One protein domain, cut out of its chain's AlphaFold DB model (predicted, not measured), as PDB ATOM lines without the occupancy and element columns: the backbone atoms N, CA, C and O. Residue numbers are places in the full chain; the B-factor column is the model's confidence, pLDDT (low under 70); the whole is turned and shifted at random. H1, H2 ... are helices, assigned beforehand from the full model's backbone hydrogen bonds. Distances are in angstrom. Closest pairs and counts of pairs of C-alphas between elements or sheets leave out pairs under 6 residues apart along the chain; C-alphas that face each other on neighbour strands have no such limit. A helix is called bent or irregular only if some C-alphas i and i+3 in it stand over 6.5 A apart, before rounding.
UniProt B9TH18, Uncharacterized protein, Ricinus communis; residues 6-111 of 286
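This is residues 6 to 111 of the 286 residues of an uncharacterized protein of Ricinus communis (UniProt B9TH18). One long helix, H2, is the spine of a rod; H1 packs on its first part, and H4 folds back beside its later part by way of the short helix H3. H5 makes a head together with H3 and the near part of H4, staying near H2, H3 and H4 without touching them. The printed part has 106 residues with five named helices, in the order H1, H2, H3, H4, H5, and no named strand; the class is all helix. The whole is loose, with a radius of gyration of the C-alphas of 18.9 A, and spans 56 by 25 by 21 A.

H1, residues 6 to 18, touches H2, residues 32 to 62, and H2 does so with residues 32 to 42 alone; the closest C-alphas are those of Met 13 and Ala 39, 6.7 A apart. H1 and H2 run the same way at a tilt of 37 degrees, only just steep. H3, residues 66 to 73, is close to H2 but not clearly touching, with the C-alphas of Leu 60 and Leu 66 the closest at 7.5 A. Their lines stand at 71 degrees, only just about perpendicular. H4, residues 75 to 90, touches H3 with residues 75 to 78 alone, the closest C-alphas being those of Ala 70 and Val 78, 6.0 A apart. H3 and H4 run opposite ways at a steep tilt of 62 degrees. H4 also touches H2, with residues 85 to 90 of H4 and residues 45 to 56 of H2 alone; the closest C-alphas, of Arg 48 and Leu 89, are 4.9 A apart. H2 and H4 run opposite ways at a shallow tilt of 26 degrees. Of the three pairs that touch, this one alone is at a shallow tilt, and the packing of the helices is mostly crossed, but only just. H5, residues 98 to 109, is close to H4 but not clearly touching, the closest C-alphas being those of Ala 77 and Leu 104, 7.0 A apart. H5 stands likewise to H3, with the C-alphas of His 73 and Leu 104 closest at 7.3 A, and to H2, with those of Leu 59 and Ile 108 closest at 7.5 A. H1 is apart from H3, H4 and H5. Every O i to N i+4 pair is within hydrogen-bond range in H1, H2, H3 and H4; in H5 it is 5 of 8.

H1 begins at C-alpha 6, at (185.980, 271.947, 309.831), and measures 18.2 A from first to last C-alpha. H2, the longest helix with 31 residues, measures 44.7 A and ends at C-alpha 62, at (173.367, 262.901, 265.911). H3 has 8 residues. H4 measures 22.9 A from Pro 75 to Asn 90. H5 measures 15.5 A and ends at C-alpha 109, at (167.403, 271.188, 269.360). H5 is irregular: C-alphas 100 and 103 are 7.5 A apart.

The two C-alphas farthest apart are those of Asp 30 and Glu 72, 57.0 A. The printed part has no cut. The link from H1 to H2, residues 19 to 31, is long; those from H2 to H3 and from H3 to H4 are tight, and that from H4 to H5, with 7 residues, is short. The mean pLDDT of the printed part is 77.9; residues 86 to 87, residue 91 and residues 93 to 101 are under 70.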
ATOM      1  N   SER A   6     184.616 271.982 310.372       78.25
ATOM      2  CA  SER A   6     185.980 271.947 309.831       78.25
ATOM      3  C   SER A   6     186.312 270.584 309.230       78.25
ATOM      4  O   SER A   6     186.832 270.542 308.124       78.25
ATOM      5  N   ASP A   7     185.903 269.480 309.872       78.69
ATOM      6  CA  ASP A   7     186.109 268.133 309.310       78.69
ATOM      7  C   ASP A   7     185.390 267.977 307.956       78.69
ATOM      8  O   ASP A   7     185.937 267.420 307.007       78.69
ATOM      9  N   PHE A   8     184.169 268.517 307.844       78.56
ATOM     10  CA  PHE A   8     183.417 268.532 306.585       78.56
ATOM     11  C   PHE A   8     184.089 269.371 305.498       78.56
ATOM     12  O   PHE A   8     184.157 268.948 304.344       78.56
ATOM     13  N   PHE A   9     184.572 270.560 305.855       82.12
ATOM     14  CA  PHE A   9     185.276 271.434 304.928       82.12
ATOM     15  C   PHE A   9     186.550 270.761 304.393       82.12
ATOM     16  O   PHE A   9     186.728 270.679 303.178       82.12
ATOM     17  N   ASP A  10     187.368 270.188 305.277       83.38
ATOM     18  CA  ASP A  10     188.599 269.485 304.907       83.38
ATOM     19  C   ASP A  10     188.320 268.284 303.989       83.38
ATOM     20  O   ASP A  10     189.029 268.066 303.002       83.38
ATOM     21  N   ASP A  11     187.248 267.528 304.261       86.00
ATOM     22  CA  ASP A  11     186.817 266.409 303.420       86.00
ATOM     23  C   ASP A  11     186.427 266.869 302.004       86.00
ATOM     24  O   ASP A  11     186.844 266.252 301.018       86.00
ATOM     25  N   VAL A  12     185.661 267.962 301.886       82.69
ATOM     26  CA  VAL A  12     185.250 268.534 300.592       82.69
ATOM     27  C   VAL A  12     186.464 269.022 299.803       82.69
ATOM     28  O   VAL A  12     186.608 268.668 298.629       82.69
ATOM     29  N   MET A  13     187.357 269.786 300.436       83.81
ATOM     30  CA  MET A  13     188.553 270.312 299.776       83.81
ATOM     31  C   MET A  13     189.479 269.181 299.317       83.81
ATOM     32  O   MET A  13     189.942 269.188 298.173       83.81
ATOM     33  N   ARG A  14     189.669 268.147 300.148       87.19
ATOM     34  CA  ARG A  14     190.433 266.951 299.771       87.19
ATOM     35  C   ARG A  14     189.828 266.247 298.557       87.19
ATOM     36  O   ARG A  14     190.566 265.914 297.632       87.19
ATOM     37  N   CYS A  15     188.508 266.052 298.512       86.81
ATOM     38  CA  CYS A  15     187.853 265.439 297.352       86.81
ATOM     39  C   CYS A  15     188.064 266.250 296.064       86.81
ATOM     40  O   CYS A  15     188.284 265.672 294.996       86.81
ATOM     41  N   LEU A  16     188.026 267.582 296.146       84.50
ATOM     42  CA  LEU A  16     188.260 268.442 294.986       84.50
ATOM     43  C   LEU A  16     189.711 268.358 294.493       84.50
ATOM     44  O   LEU A  16     189.919 268.235 293.286       84.50
ATOM     45  N   VAL A  17     190.693 268.299 295.396       86.56
ATOM     46  CA  VAL A  17     192.106 268.064 295.042       86.56
ATOM     47  C   VAL A  17     192.305 266.682 294.411       86.56
ATOM     48  O   VAL A  17     192.927 266.564 293.357       86.56
ATOM     49  N   GLU A  18     191.742 265.624 295.002       89.00
ATOM     50  CA  GLU A  18     191.847 264.253 294.474       89.00
ATOM     51  C   GLU A  18     191.220 264.121 293.079       89.00
ATOM     52  O   GLU A  18     191.757 263.432 292.207       89.00
ATOM     53  N   SER A  19     190.115 264.835 292.837       80.62
ATOM     54  CA  SER A  19     189.477 264.927 291.519       80.62
ATOM     55  C   SER A  19     190.212 265.845 290.530       80.62
ATOM     56  O   SER A  19     189.818 265.916 289.365       80.62
ATOM     57  N   ARG A  20     191.296 266.507 290.970       83.31
ATOM     58  CA  ARG A  20     192.082 267.507 290.225       83.31
ATOM     59  C   ARG A  20     191.270 268.725 289.779       83.31
ATOM     60  O   ARG A  20     191.566 269.323 288.746       83.31
ATOM     61  N   ALA A  21     190.233 269.070 290.535       77.31
ATOM     62  CA  ALA A  21     189.404 270.241 290.281       77.31
ATOM     63  C   ALA A  21     190.064 271.544 290.755       77.31
ATOM     64  O   ALA A  21     189.801 272.598 290.184       77.31
ATOM     65  N   ILE A  22     190.909 271.451 291.785       84.75
ATOM     66  CA  ILE A  22     191.707 272.538 292.369       84.75
ATOM     67  C   ILE A  22     193.097 272.004 292.724       84.75
ATOM     68  O   ILE A  22     193.241 270.796 292.952       84.75
ATOM     69  N   ASP A  23     194.108 272.872 292.785       86.88
ATOM     70  CA  ASP A  23     195.396 272.494 293.365       86.88
ATOM     71  C   ASP A  23     195.330 272.593 294.894       86.88
ATOM     72  O   ASP A  23     194.689 273.478 295.460       86.88
ATOM     73  N   SER A  24     196.023 271.688 295.579       83.69
ATOM     74  CA  SER A  24     196.235 271.780 297.024       83.69
ATOM     75  C   SER A  24     196.875 273.101 297.461       83.69
ATOM     76  O   SER A  24     196.626 273.545 298.576       83.69
ATOM     77  N   THR A  25     197.671 273.741 296.596       86.50
ATOM     78  CA  THR A  25     198.294 275.045 296.875       86.50
ATOM     79  C   THR A  25     197.320 276.212 296.807       86.50
ATOM     80  O   THR A  25     197.650 277.293 297.283       86.50
ATOM     81  N   ASP A  26     196.148 276.014 296.201       77.12
ATOM     82  CA  ASP A  26     195.130 277.055 296.066       77.12
ATOM     83  C   ASP A  26     194.240 277.142 297.312       77.12
ATOM     84  O   ASP A  26     193.440 278.066 297.428       77.12
ATOM     85  N   ILE A  27     194.360 276.190 298.244       80.12
ATOM     86  CA  ILE A  27     193.565 276.147 299.471       80.12
ATOM     87  C   ILE A  27     194.118 277.192 300.453       80.12
ATOM     88  O   ILE A  27     195.269 277.072 300.869       80.12
ATOM     89  N   PRO A  28     193.331 278.213 300.835       78.50
ATOM     90  CA  PRO A  28     193.790 279.246 301.750       78.50
ATOM     91  C   PRO A  28     193.932 278.702 303.176       78.50
ATOM     92  O   PRO A  28     193.021 278.058 303.700       78.50
ATOM     93  N   ASP A  29     195.062 279.014 303.813       73.88
ATOM     94  CA  ASP A  29     195.282 278.745 305.234       73.88
ATOM     95  C   ASP A  29     194.370 279.658 306.081       73.88
ATOM     96  O   ASP A  29     194.337 280.872 305.878       73.88
ATOM     97  N   ASP A  30     193.639 279.078 307.037       74.00
ATOM     98  CA  ASP A  30     192.804 279.780 308.028       74.00
ATOM     99  C   ASP A  30     191.683 280.704 307.478       74.00
ATOM    100  O   ASP A  30     191.149 281.533 308.220       74.00
ATOM    101  N   ASP A  31     191.239 280.526 306.223       77.19
ATOM    102  CA  ASP A  31     190.062 281.220 305.660       77.19
ATOM    103  C   ASP A  31     189.030 280.244 305.050       77.19
ATOM    104  O   ASP A  31     189.029 279.967 303.843       77.19
ATOM    105  N   PRO A  32     188.087 279.737 305.871       72.56
ATOM    106  CA  PRO A  32     187.029 278.840 305.407       72.56
ATOM    107  C   PRO A  32     186.073 279.480 304.390       72.56
ATOM    108  O   PRO A  32     185.433 278.762 303.623       72.56
ATOM    109  N   GLY A  33     185.943 280.814 304.387       71.75
ATOM    110  CA  GLY A  33     185.079 281.535 303.452       71.75
ATOM    111  C   GLY A  33     185.665 281.515 302.046       71.75
ATOM    112  O   GLY A  33     185.013 281.051 301.111       71.75
ATOM    113  N   ALA A  34     186.932 281.911 301.921       72.12
ATOM    114  CA  ALA A  34     187.653 281.853 300.652       72.12
ATOM    115  C   ALA A  34     187.756 280.415 300.112       72.12
ATOM    116  O   ALA A  34     187.587 280.177 298.915       72.12
ATOM    117  N   GLY A  35     187.960 279.430 300.993       76.06
ATOM    118  CA  GLY A  35     187.955 278.025 300.592       76.06
ATOM    119  C   GLY A  35     186.592 277.527 300.098       76.06
ATOM    120  O   GLY A  35     186.534 276.757 299.139       76.06
ATOM    121  N   ALA A  36     185.486 277.999 300.685       73.94
ATOM    122  CA  ALA A  36     184.144 277.668 300.208       73.94
ATOM    123  C   ALA A  36     183.880 278.243 298.807       73.94
ATOM    124  O   ALA A  36     183.326 277.544 297.958       73.94
ATOM    125  N   ASP A  37     184.331 279.469 298.532       76.06
ATOM    126  CA  ASP A  37     184.216 280.082 297.203       76.06
ATOM    127  C   ASP A  37     185.013 279.305 296.146       76.06
ATOM    128  O   ASP A  37     184.510 279.042 295.048       76.06
ATOM    129  N   ILE A  38     186.228 278.862 296.490       77.44
ATOM    130  CA  ILE A  38     187.053 277.997 295.633       77.44
ATOM    131  C   ILE A  38     186.340 276.674 295.357       77.44
ATOM    132  O   ILE A  38     186.246 276.255 294.199       77.44
ATOM    133  N   ALA A  39     185.783 276.040 296.392       73.88
ATOM    134  CA  ALA A  39     185.058 274.786 296.251       73.88
ATOM    135  C   ALA A  39     183.844 274.924 295.324       73.88
ATOM    136  O   ALA A  39     183.653 274.120 294.409       73.88
ATOM    137  N   VAL A  40     183.039 275.974 295.515       74.56
ATOM    138  CA  VAL A  40     181.868 276.254 294.675       74.56
ATOM    139  C   VAL A  40     182.288 276.499 293.229       74.56
ATOM    140  O   VAL A  40     181.699 275.919 292.314       74.56
ATOM    141  N   ASN A  41     183.323 277.306 293.000       74.31
ATOM    142  CA  ASN A  41     183.785 277.618 291.651       74.31
ATOM    143  C   ASN A  41     184.334 276.375 290.927       74.31
ATOM    144  O   ASN A  41     184.039 276.149 289.749       74.31
ATOM    145  N   ALA A  42     185.057 275.514 291.648       73.50
ATOM    146  CA  ALA A  42     185.548 274.240 291.136       73.50
ATOM    147  C   ALA A  42     184.400 273.303 290.742       73.50
ATOM    148  O   ALA A  42     184.372 272.798 289.620       73.50
ATOM    149  N   ILE A  43     183.400 273.140 291.613       75.94
ATOM    150  CA  ILE A  43     182.217 272.308 291.349       75.94
ATOM    151  C   ILE A  43     181.446 272.824 290.127       75.94
ATOM    152  O   ILE A  43     181.076 272.042 289.248       75.94
ATOM    153  N   VAL A  44     181.236 274.140 290.030       74.81
ATOM    154  CA  VAL A  44     180.559 274.762 288.882       74.81
ATOM    155  C   VAL A  44     181.357 274.543 287.593       74.81
ATOM    156  O   VAL A  44     180.775 274.203 286.560       74.81
ATOM    157  N   THR A  45     182.681 274.684 287.645       76.50
ATOM    158  CA  THR A  45     183.567 274.465 286.493       76.50
ATOM    159  C   THR A  45     183.552 273.006 286.039       76.50
ATOM    160  O   THR A  45     183.375 272.730 284.851       76.50
ATOM    161  N   MET A  46     183.647 272.055 286.972       77.12
ATOM    162  CA  MET A  46     183.534 270.623 286.680       77.12
ATOM    163  C   MET A  46     182.180 270.274 286.063       77.12
ATOM    164  O   MET A  46     182.115 269.515 285.094       77.12
ATOM    165  N   HIS A  47     181.092 270.847 286.584       79.56
ATOM    166  CA  HIS A  47     179.759 270.639 286.030       79.56
ATOM    167  C   HIS A  47     179.673 271.138 284.580       79.56
ATOM    168  O   HIS A  47     179.209 270.407 283.704       79.56
ATOM    169  N   ARG A  48     180.200 272.335 284.293       76.69
ATOM    170  CA  ARG A  48     180.269 272.895 282.931       76.69
ATOM    171  C   ARG A  48     181.124 272.053 281.989       76.69
ATOM    172  O   ARG A  48     180.730 271.841 280.843       76.69
ATOM    173  N   ALA A  49     182.252 271.523 282.462       74.94
ATOM    174  CA  ALA A  49     183.066 270.586 281.692       74.94
ATOM    175  C   ALA A  49     182.294 269.297 281.364       74.94
ATOM    176  O   ALA A  49     182.345 268.818 280.228       74.94
ATOM    177  N   GLY A  50     181.506 268.790 282.319       75.69
ATOM    178  CA  GLY A  50     180.585 267.674 282.109       75.69
ATOM    179  C   GLY A  50     179.537 267.963 281.029       75.69
ATOM    180  O   GLY A  50     179.375 267.164 280.109       75.69
ATOM    181  N   LEU A  51     178.886 269.128 281.087       78.19
ATOM    182  CA  LEU A  51     177.906 269.562 280.082       78.19
ATOM    183  C   LEU A  51     178.536 269.747 278.693       78.19
ATOM    184  O   LEU A  51     177.963 269.326 277.692       78.19
ATOM    185  N   SER A  52     179.734 270.334 278.622       79.69
ATOM    186  CA  SER A  52     180.473 270.532 277.368       79.69
ATOM    187  C   SER A  52     180.841 269.193 276.718       79.69
ATOM    188  O   SER A  52     180.625 268.991 275.523       79.69
ATOM    189  N   SER A  53     181.329 268.238 277.517       80.12
ATOM    190  CA  SER A  53     181.624 266.879 277.052       80.12
ATOM    191  C   SER A  53     180.363 266.143 276.592       80.12
ATOM    192  O   SER A  53     180.375 265.485 275.549       80.12
ATOM    193  N   GLN A  54     179.262 266.290 277.332       81.88
ATOM    194  CA  GLN A  54     177.973 265.716 276.965       81.88
ATOM    195  C   GLN A  54     177.460 266.269 275.631       81.88
ATOM    196  O   GLN A  54     177.063 265.478 274.778       81.88
ATOM    197  N   PHE A  55     177.534 267.585 275.426       82.69
ATOM    198  CA  PHE A  55     177.143 268.232 274.174       82.69
ATOM    199  C   PHE A  55     177.909 267.664 272.974       82.69
ATOM    200  O   PHE A  55     177.294 267.265 271.991       82.69
ATOM    201  N   VAL A  56     179.240 267.550 273.066       82.31
ATOM    202  CA  VAL A  56     180.054 266.981 271.975       82.31
ATOM    203  C   VAL A  56     179.685 265.528 271.709       82.31
ATOM    204  O   VAL A  56     179.567 265.126 270.555       82.31
ATOM    205  N   ARG A  57     179.487 264.729 272.763       81.56
ATOM    206  CA  ARG A  57     179.111 263.320 272.618       81.56
ATOM    207  C   ARG A  57     177.770 263.162 271.905       81.56
ATOM    208  O   ARG A  57     177.637 262.284 271.064       81.56
ATOM    209  N   GLU A  58     176.789 263.984 272.259       85.44
ATOM    210  CA  GLU A  58     175.464 263.960 271.639       85.44
ATOM    211  C   GLU A  58     175.508 264.473 270.201       85.44
ATOM    212  O   GLU A  58     174.941 263.840 269.318       85.44
ATOM    213  N   LEU A  59     176.247 265.557 269.946       85.69
ATOM    214  CA  LEU A  59     176.463 266.079 268.601       85.69
ATOM    215  C   LEU A  59     177.062 265.011 267.680       85.69
ATOM    216  O   LEU A  59     176.524 264.764 266.609       85.69
ATOM    217  N   LEU A  60     178.135 264.346 268.117       85.44
ATOM    218  CA  LEU A  60     178.791 263.280 267.353       85.44
ATOM    219  C   LEU A  60     177.924 262.024 267.180       85.44
ATOM    220  O   LEU A  60     178.236 261.202 266.325       85.44
ATOM    221  N   ALA A  61     176.883 261.844 267.996       85.06
ATOM    222  CA  ALA A  61     175.924 260.753 267.841       85.06
ATOM    223  C   ALA A  61     174.781 261.106 266.875       85.06
ATOM    224  O   ALA A  61     174.221 260.211 266.247       85.06
ATOM    225  N   GLU A  62     174.434 262.391 266.775       87.56
ATOM    226  CA  GLU A  62     173.367 262.901 265.911       87.56
ATOM    227  C   GLU A  62     173.833 263.115 264.462       87.56
ATOM    228  O   GLU A  62     173.039 262.990 263.533       87.56
ATOM    229  N   VAL A  63     175.116 263.429 264.251       87.25
ATOM    230  CA  VAL A  63     175.685 263.669 262.915       87.25
ATOM    231  C   VAL A  63     176.557 262.500 262.468       87.25
ATOM    232  O   VAL A  63     177.282 261.920 263.271       87.25
ATOM    233  N   GLU A  64     176.552 262.184 261.170       85.69
ATOM    234  CA  GLU A  64     177.426 261.137 260.612       85.69
ATOM    235  C   GLU A  64     178.913 261.482 260.803       85.69
ATOM    236  O   GLU A  64     179.731 260.636 261.167       85.69
ATOM    237  N   SER A  65     179.272 262.747 260.566       85.81
ATOM    238  CA  SER A  65     180.594 263.298 260.854       85.81
ATOM    239  C   SER A  65     180.552 264.826 260.893       85.81
ATOM    240  O   SER A  65     179.657 265.450 260.328       85.81
ATOM    241  N   LEU A  66     181.564 265.456 261.497       79.31
ATOM    242  CA  LEU A  66     181.711 266.919 261.435       79.31
ATOM    243  C   LEU A  66     181.985 267.424 260.007       79.31
ATOM    244  O   LEU A  66     181.683 268.574 259.705       79.31
ATOM    245  N   ALA A  67     182.531 266.578 259.127       78.19
ATOM    246  CA  ALA A  67     182.699 266.909 257.714       78.19
ATOM    247  C   ALA A  67     181.343 266.975 256.996       78.19
ATOM    248  O   ALA A  67     181.096 267.938 256.284       78.19
ATOM    249  N   ALA A  68     180.432 266.036 257.278       81.69
ATOM    250  CA  ALA A  68     179.071 266.067 256.739       81.69
ATOM    251  C   ALA A  68     178.320 267.345 257.157       81.69
ATOM    252  O   ALA A  68     177.648 267.960 256.339       81.69
ATOM    253  N   VAL A  69     178.519 267.811 258.396       81.56
ATOM    254  CA  VAL A  69     177.977 269.101 258.862       81.56
ATOM    255  C   VAL A  69     178.558 270.278 258.073       81.56
ATOM    256  O   VAL A  69     177.827 271.206 257.737       81.56
ATOM    257  N   ALA A  70     179.861 270.258 257.772       79.50
ATOM    258  CA  ALA A  70     180.493 271.299 256.961       79.50
ATOM    259  C   ALA A  70     180.011 271.282 255.503       79.50
ATOM    260  O   ALA A  70     179.887 272.343 254.898       79.50
ATOM    261  N   ASP A  71     179.740 270.102 254.950       82.62
ATOM    262  CA  ASP A  71     179.237 269.943 253.586       82.62
ATOM    263  C   ASP A  71     177.769 270.391 253.468       82.62
ATOM    264  O   ASP A  71     177.394 271.015 252.477       82.62
ATOM    265  N   GLU A  72     176.946 270.113 254.487       84.06
ATOM    266  CA  GLU A  72     175.513 270.440 254.510       84.06
ATOM    267  C   GLU A  72     175.238 271.899 254.906       84.06
ATOM    268  O   GLU A  72     174.405 272.566 254.294       84.06
ATOM    269  N   HIS A  73     175.964 272.422 255.900       82.19
ATOM    270  CA  HIS A  73     175.699 273.735 256.504       82.19
ATOM    271  C   HIS A  73     176.866 274.728 256.374       82.19
ATOM    272  O   HIS A  73     176.792 275.856 256.862       82.19
ATOM    273  N   GLY A  74     177.952 274.338 255.707       81.00
ATOM    274  CA  GLY A  74     179.141 275.163 255.516       81.00
ATOM    275  C   GLY A  74     180.166 275.062 256.659       81.00
ATOM    276  O   GLY A  74     179.853 274.661 257.782       81.00
ATOM    277  N   PRO A  75     181.424 275.476 256.416       74.06
ATOM    278  CA  PRO A  75     182.500 275.394 257.410       74.06
ATOM    279  C   PRO A  75     182.249 276.270 258.651       74.06
ATOM    280  O   PRO A  75     182.682 275.926 259.754       74.06
ATOM    281  N   ASP A  76     181.510 277.370 258.492       75.25
ATOM    282  CA  ASP A  76     181.120 278.267 259.585       75.25
ATOM    283  C   ASP A  76     180.196 277.577 260.607       75.25
ATOM    284  O   ASP A  76     180.252 277.905 261.794       75.25
ATOM    285  N   ALA A  77     179.408 276.579 260.189       77.00
ATOM    286  CA  ALA A  77     178.530 275.818 261.078       77.00
ATOM    287  C   ALA A  77     179.326 274.940 262.054       77.00
ATOM    288  O   ALA A  77     179.025 274.884 263.248       77.00
ATOM    289  N   VAL A  78     180.403 274.308 261.578       77.56
ATOM    290  CA  VAL A  78     181.311 273.539 262.441       77.56
ATOM    291  C   VAL A  78     182.002 274.466 263.438       77.56
ATOM    292  O   VAL A  78     182.053 274.160 264.630       77.56
ATOM    293  N   ALA A  79     182.467 275.635 262.986       74.25
ATOM    294  CA  ALA A  79     183.042 276.640 263.876       74.25
ATOM    295  C   ALA A  79     182.037 277.093 264.949       74.25
ATOM    296  O   ALA A  79     182.391 277.171 266.125       74.25
ATOM    297  N   PHE A  80     180.775 277.325 264.578       76.69
ATOM    298  CA  PHE A  80     179.707 277.670 265.515       76.69
ATOM    299  C   PHE A  80     179.489 276.595 266.589       76.69
ATOM    300  O   PHE A  80     179.391 276.932 267.769       76.69
ATOM    301  N   LEU A  81     179.483 275.309 266.221       80.44
ATOM    302  CA  LEU A  81     179.332 274.199 267.172       80.44
ATOM    303  C   LEU A  81     180.490 274.134 268.180       80.44
ATOM    304  O   LEU A  81     180.256 273.934 269.374       80.44
ATOM    305  N   PHE A  82     181.726 274.383 267.737       77.81
ATOM    306  CA  PHE A  82     182.879 274.471 268.641       77.81
ATOM    307  C   PHE A  82     182.854 275.730 269.512       77.81
ATOM    308  O   PHE A  82     183.207 275.669 270.692       77.81
ATOM    309  N   TYR A  83     182.385 276.865 268.986       74.31
ATOM    310  CA  TYR A  83     182.156 278.050 269.811       74.31
ATOM    311  C   TYR A  83     181.077 277.798 270.864       74.31
ATOM    312  O   TYR A  83     181.233 278.237 272.001       74.31
ATOM    313  N   LEU A  84     180.013 277.068 270.524       77.44
ATOM    314  CA  LEU A  84     178.955 276.707 271.462       77.44
ATOM    315  C   LEU A  84     179.478 275.764 272.552       77.44
ATOM    316  O   LEU A  84     179.237 276.009 273.733       77.44
ATOM    317  N   GLN A  85     180.270 274.754 272.188       80.56
ATOM    318  CA  GLN A  85     180.962 273.891 273.148       80.56
ATOM    319  C   GLN A  85     181.832 274.707 274.120       80.56
ATOM    320  O   GLN A  85     181.800 274.474 275.334       80.56
ATOM    321  N   ALA A  86     182.613 275.655 273.591       69.62
ATOM    322  CA  ALA A  86     183.458 276.534 274.392       69.62
ATOM    323  C   ALA A  86     182.625 277.467 275.281       69.62
ATOM    324  O   ALA A  86     183.009 277.742 276.417       69.62
ATOM    325  N   ALA A  87     181.473 277.936 274.805       69.94
ATOM    326  CA  ALA A  87     180.565 278.755 275.592       69.94
ATOM    327  C   ALA A  87     179.947 277.970 276.758       69.94
ATOM    328  O   ALA A  87     179.928 278.476 277.878       69.94
ATOM    329  N   ILE A  88     179.555 276.709 276.544       73.56
ATOM    330  CA  ILE A  88     179.080 275.813 277.613       73.56
ATOM    331  C   ILE A  88     180.165 275.627 278.682       73.56
ATOM    332  O   ILE A  88     179.889 275.779 279.871       73.56
ATOM    333  N   LEU A  89     181.407 275.358 278.263       70.69
ATOM    334  CA  LEU A  89     182.537 275.182 279.179       70.69
ATOM    335  C   LEU A  89     182.807 276.446 280.012       70.69
ATOM    336  O   LEU A  89     183.020 276.365 281.219       70.69
ATOM    337  N   ASN A  90     182.759 277.617 279.376       70.56
ATOM    338  CA  ASN A  90     183.073 278.894 280.015       70.56
ATOM    339  C   ASN A  90     181.878 279.535 280.744       70.56
ATOM    340  O   ASN A  90     182.045 280.563 281.397       70.56
ATOM    341  N   GLY A  91     180.673 278.963 280.642       65.88
ATOM    342  CA  GLY A  91     179.451 279.585 281.158       65.88
ATOM    343  C   GLY A  91     179.096 280.897 280.447       65.88
ATOM    344  O   GLY A  91     178.620 281.832 281.086       65.88
ATOM    345  N   SER A  92     179.370 280.981 279.145       71.75
ATOM    346  CA  SER A  92     179.052 282.120 278.280       71.75
ATOM    347  C   SER A  92     178.043 281.718 277.193       71.75
ATOM    348  O   SER A  92     177.439 280.649 277.258       71.75
ATOM    349  N   SER A  93     177.810 282.572 276.195       67.81
ATOM    350  CA  SER A  93     176.823 282.327 275.133       67.81
ATOM    351  C   SER A  93     177.373 282.664 273.752       67.81
ATOM    352  O   SER A  93     178.125 283.632 273.611       67.81
ATOM    353  N   VAL A  94     176.917 281.947 272.724       65.38
ATOM    354  CA  VAL A  94     177.177 282.272 271.312       65.38
ATOM    355  C   VAL A  94     175.899 282.793 270.668       65.38
ATOM    356  O   VAL A  94     174.823 282.235 270.865       65.38
ATOM    357  N   GLY A  95     176.008 283.881 269.906       62.69
ATOM    358  CA  GLY A  95     174.887 284.423 269.144       62.69
ATOM    359  C   GLY A  95     174.747 283.734 267.788       62.69
ATOM    360  O   GLY A  95     175.717 283.688 267.035       62.69
ATOM    361  N   ALA A  96     173.543 283.258 267.470       68.12
ATOM    362  CA  ALA A  96     173.198 282.778 266.133       68.12
ATOM    363  C   ALA A  96     172.995 283.955 265.154       68.12
ATOM    364  O   ALA A  96     172.398 284.978 265.509       68.12
ATOM    365  N   ARG A  97     173.464 283.815 263.911       58.78
ATOM    366  CA  ARG A  97     173.442 284.804 262.818       58.78
ATOM    367  C   ARG A  97     172.097 284.878 262.075       58.78
ATOM    368  O   ARG A  97     172.033 285.255 260.911       58.78
ATOM    369  N   GLY A  98     170.985 284.611 262.756       60.78
ATOM    370  CA  GLY A  98     169.645 284.742 262.176       60.78
ATOM    371  C   GLY A  98     169.238 283.533 261.331       60.78
ATOM    372  O   GLY A  98     169.372 282.403 261.784       60.78
ATOM    373  N   THR A  99     168.671 283.763 260.143       58.22
ATOM    374  CA  THR A  99     168.042 282.713 259.313       58.22
ATOM    375  C   THR A  99     169.017 281.670 258.775       58.22
ATOM    376  O   THR A  99     168.595 280.549 258.518       58.22
ATOM    377  N   GLU A 100     170.298 282.017 258.638       59.59
ATOM    378  CA  GLU A 100     171.357 281.116 258.152       59.59
ATOM    379  C   GLU A 100     171.637 279.964 259.134       59.59
ATOM    380  O   GLU A 100     171.946 278.859 258.710       59.59
ATOM    381  N   ASP A 101     171.412 280.180 260.434       67.31
ATOM    382  CA  ASP A 101     171.655 279.170 261.472       67.31
ATOM    383  C   ASP A 101     170.387 278.378 261.835       67.31
ATOM    384  O   ASP A 101     170.402 277.570 262.760       67.31
ATOM    385  N   SER A 102     169.258 278.603 261.154       72.75
ATOM    386  CA  SER A 102     167.971 278.009 261.547       72.75
ATOM    387  C   SER A 102     167.987 276.477 261.501       72.75
ATOM    388  O   SER A 102     167.390 275.830 262.362       72.75
ATOM    389  N   GLU A 103     168.662 275.892 260.515       77.44
ATOM    390  CA  GLU A 103     168.800 274.437 260.377       77.44
ATOM    391  C   GLU A 103     169.793 273.867 261.399       77.44
ATOM    392  O   GLU A 103     169.535 272.831 262.013       77.44
ATOM    393  N   LEU A 104     170.868 274.608 261.684       81.19
ATOM    394  CA  LEU A 104     171.862 274.261 262.699       81.19
ATOM    395  C   LEU A 104     171.274 274.297 264.120       81.19
ATOM    396  O   LEU A 104     171.541 273.425 264.945       81.19
ATOM    397  N   LEU A 105     170.415 275.275 264.406       81.62
ATOM    398  CA  LEU A 105     169.667 275.353 265.660       81.62
ATOM    399  C   LEU A 105     168.639 274.224 265.778       81.62
ATOM    400  O   LEU A 105     168.426 273.710 266.876       81.62
ATOM    401  N   ALA A 106     168.033 273.804 264.665       83.00
ATOM    402  CA  ALA A 106     167.157 272.638 264.648       83.00
ATOM    403  C   ALA A 106     167.932 271.339 264.920       83.00
ATOM    404  O   ALA A 106     167.408 270.472 265.614       83.00
ATOM    405  N   LEU A 107     169.170 271.207 264.425       82.81
ATOM    406  CA  LEU A 107     170.082 270.111 264.777       82.81
ATOM    407  C   LEU A 107     170.389 270.102 266.279       82.81
ATOM    408  O   LEU A 107     170.183 269.088 266.941       82.81
ATOM    409  N   ILE A 108     170.801 271.243 266.838       84.38
ATOM    410  CA  ILE A 108     171.092 271.371 268.275       84.38
ATOM    411  C   ILE A 108     169.853 271.046 269.121       84.38
ATOM    412  O   ILE A 108     169.963 270.386 270.149       84.38
ATOM    413  N   GLY A 109     168.665 271.460 268.674       81.56
ATOM    414  CA  GLY A 109     167.403 271.188 269.360       81.56
ATOM    415  C   GLY A 109     166.999 269.710 269.410       81.56
ATOM    416  O   GLY A 109     166.144 269.360 270.222       81.56
ATOM    417  N   ARG A 110     167.594 268.841 268.581       83.50
ATOM    418  CA  ARG A 110     167.369 267.383 268.627       83.50
ATOM    419  C   ARG A 110     168.246 266.672 269.654       83.50
ATOM    420  O   ARG A 110     167.958 265.526 269.995       83.50
ATOM    421  N   LEU A 111     169.284 267.335 270.166       82.56
ATOM    422  CA  LEU A 111     170.193 266.726 271.129       82.56
ATOM    423  C   LEU A 111     169.465 266.433 272.457       82.56
ATOM    424  O   LEU A 111     168.725 267.287 272.949       82.56
TER     425      LEU A 111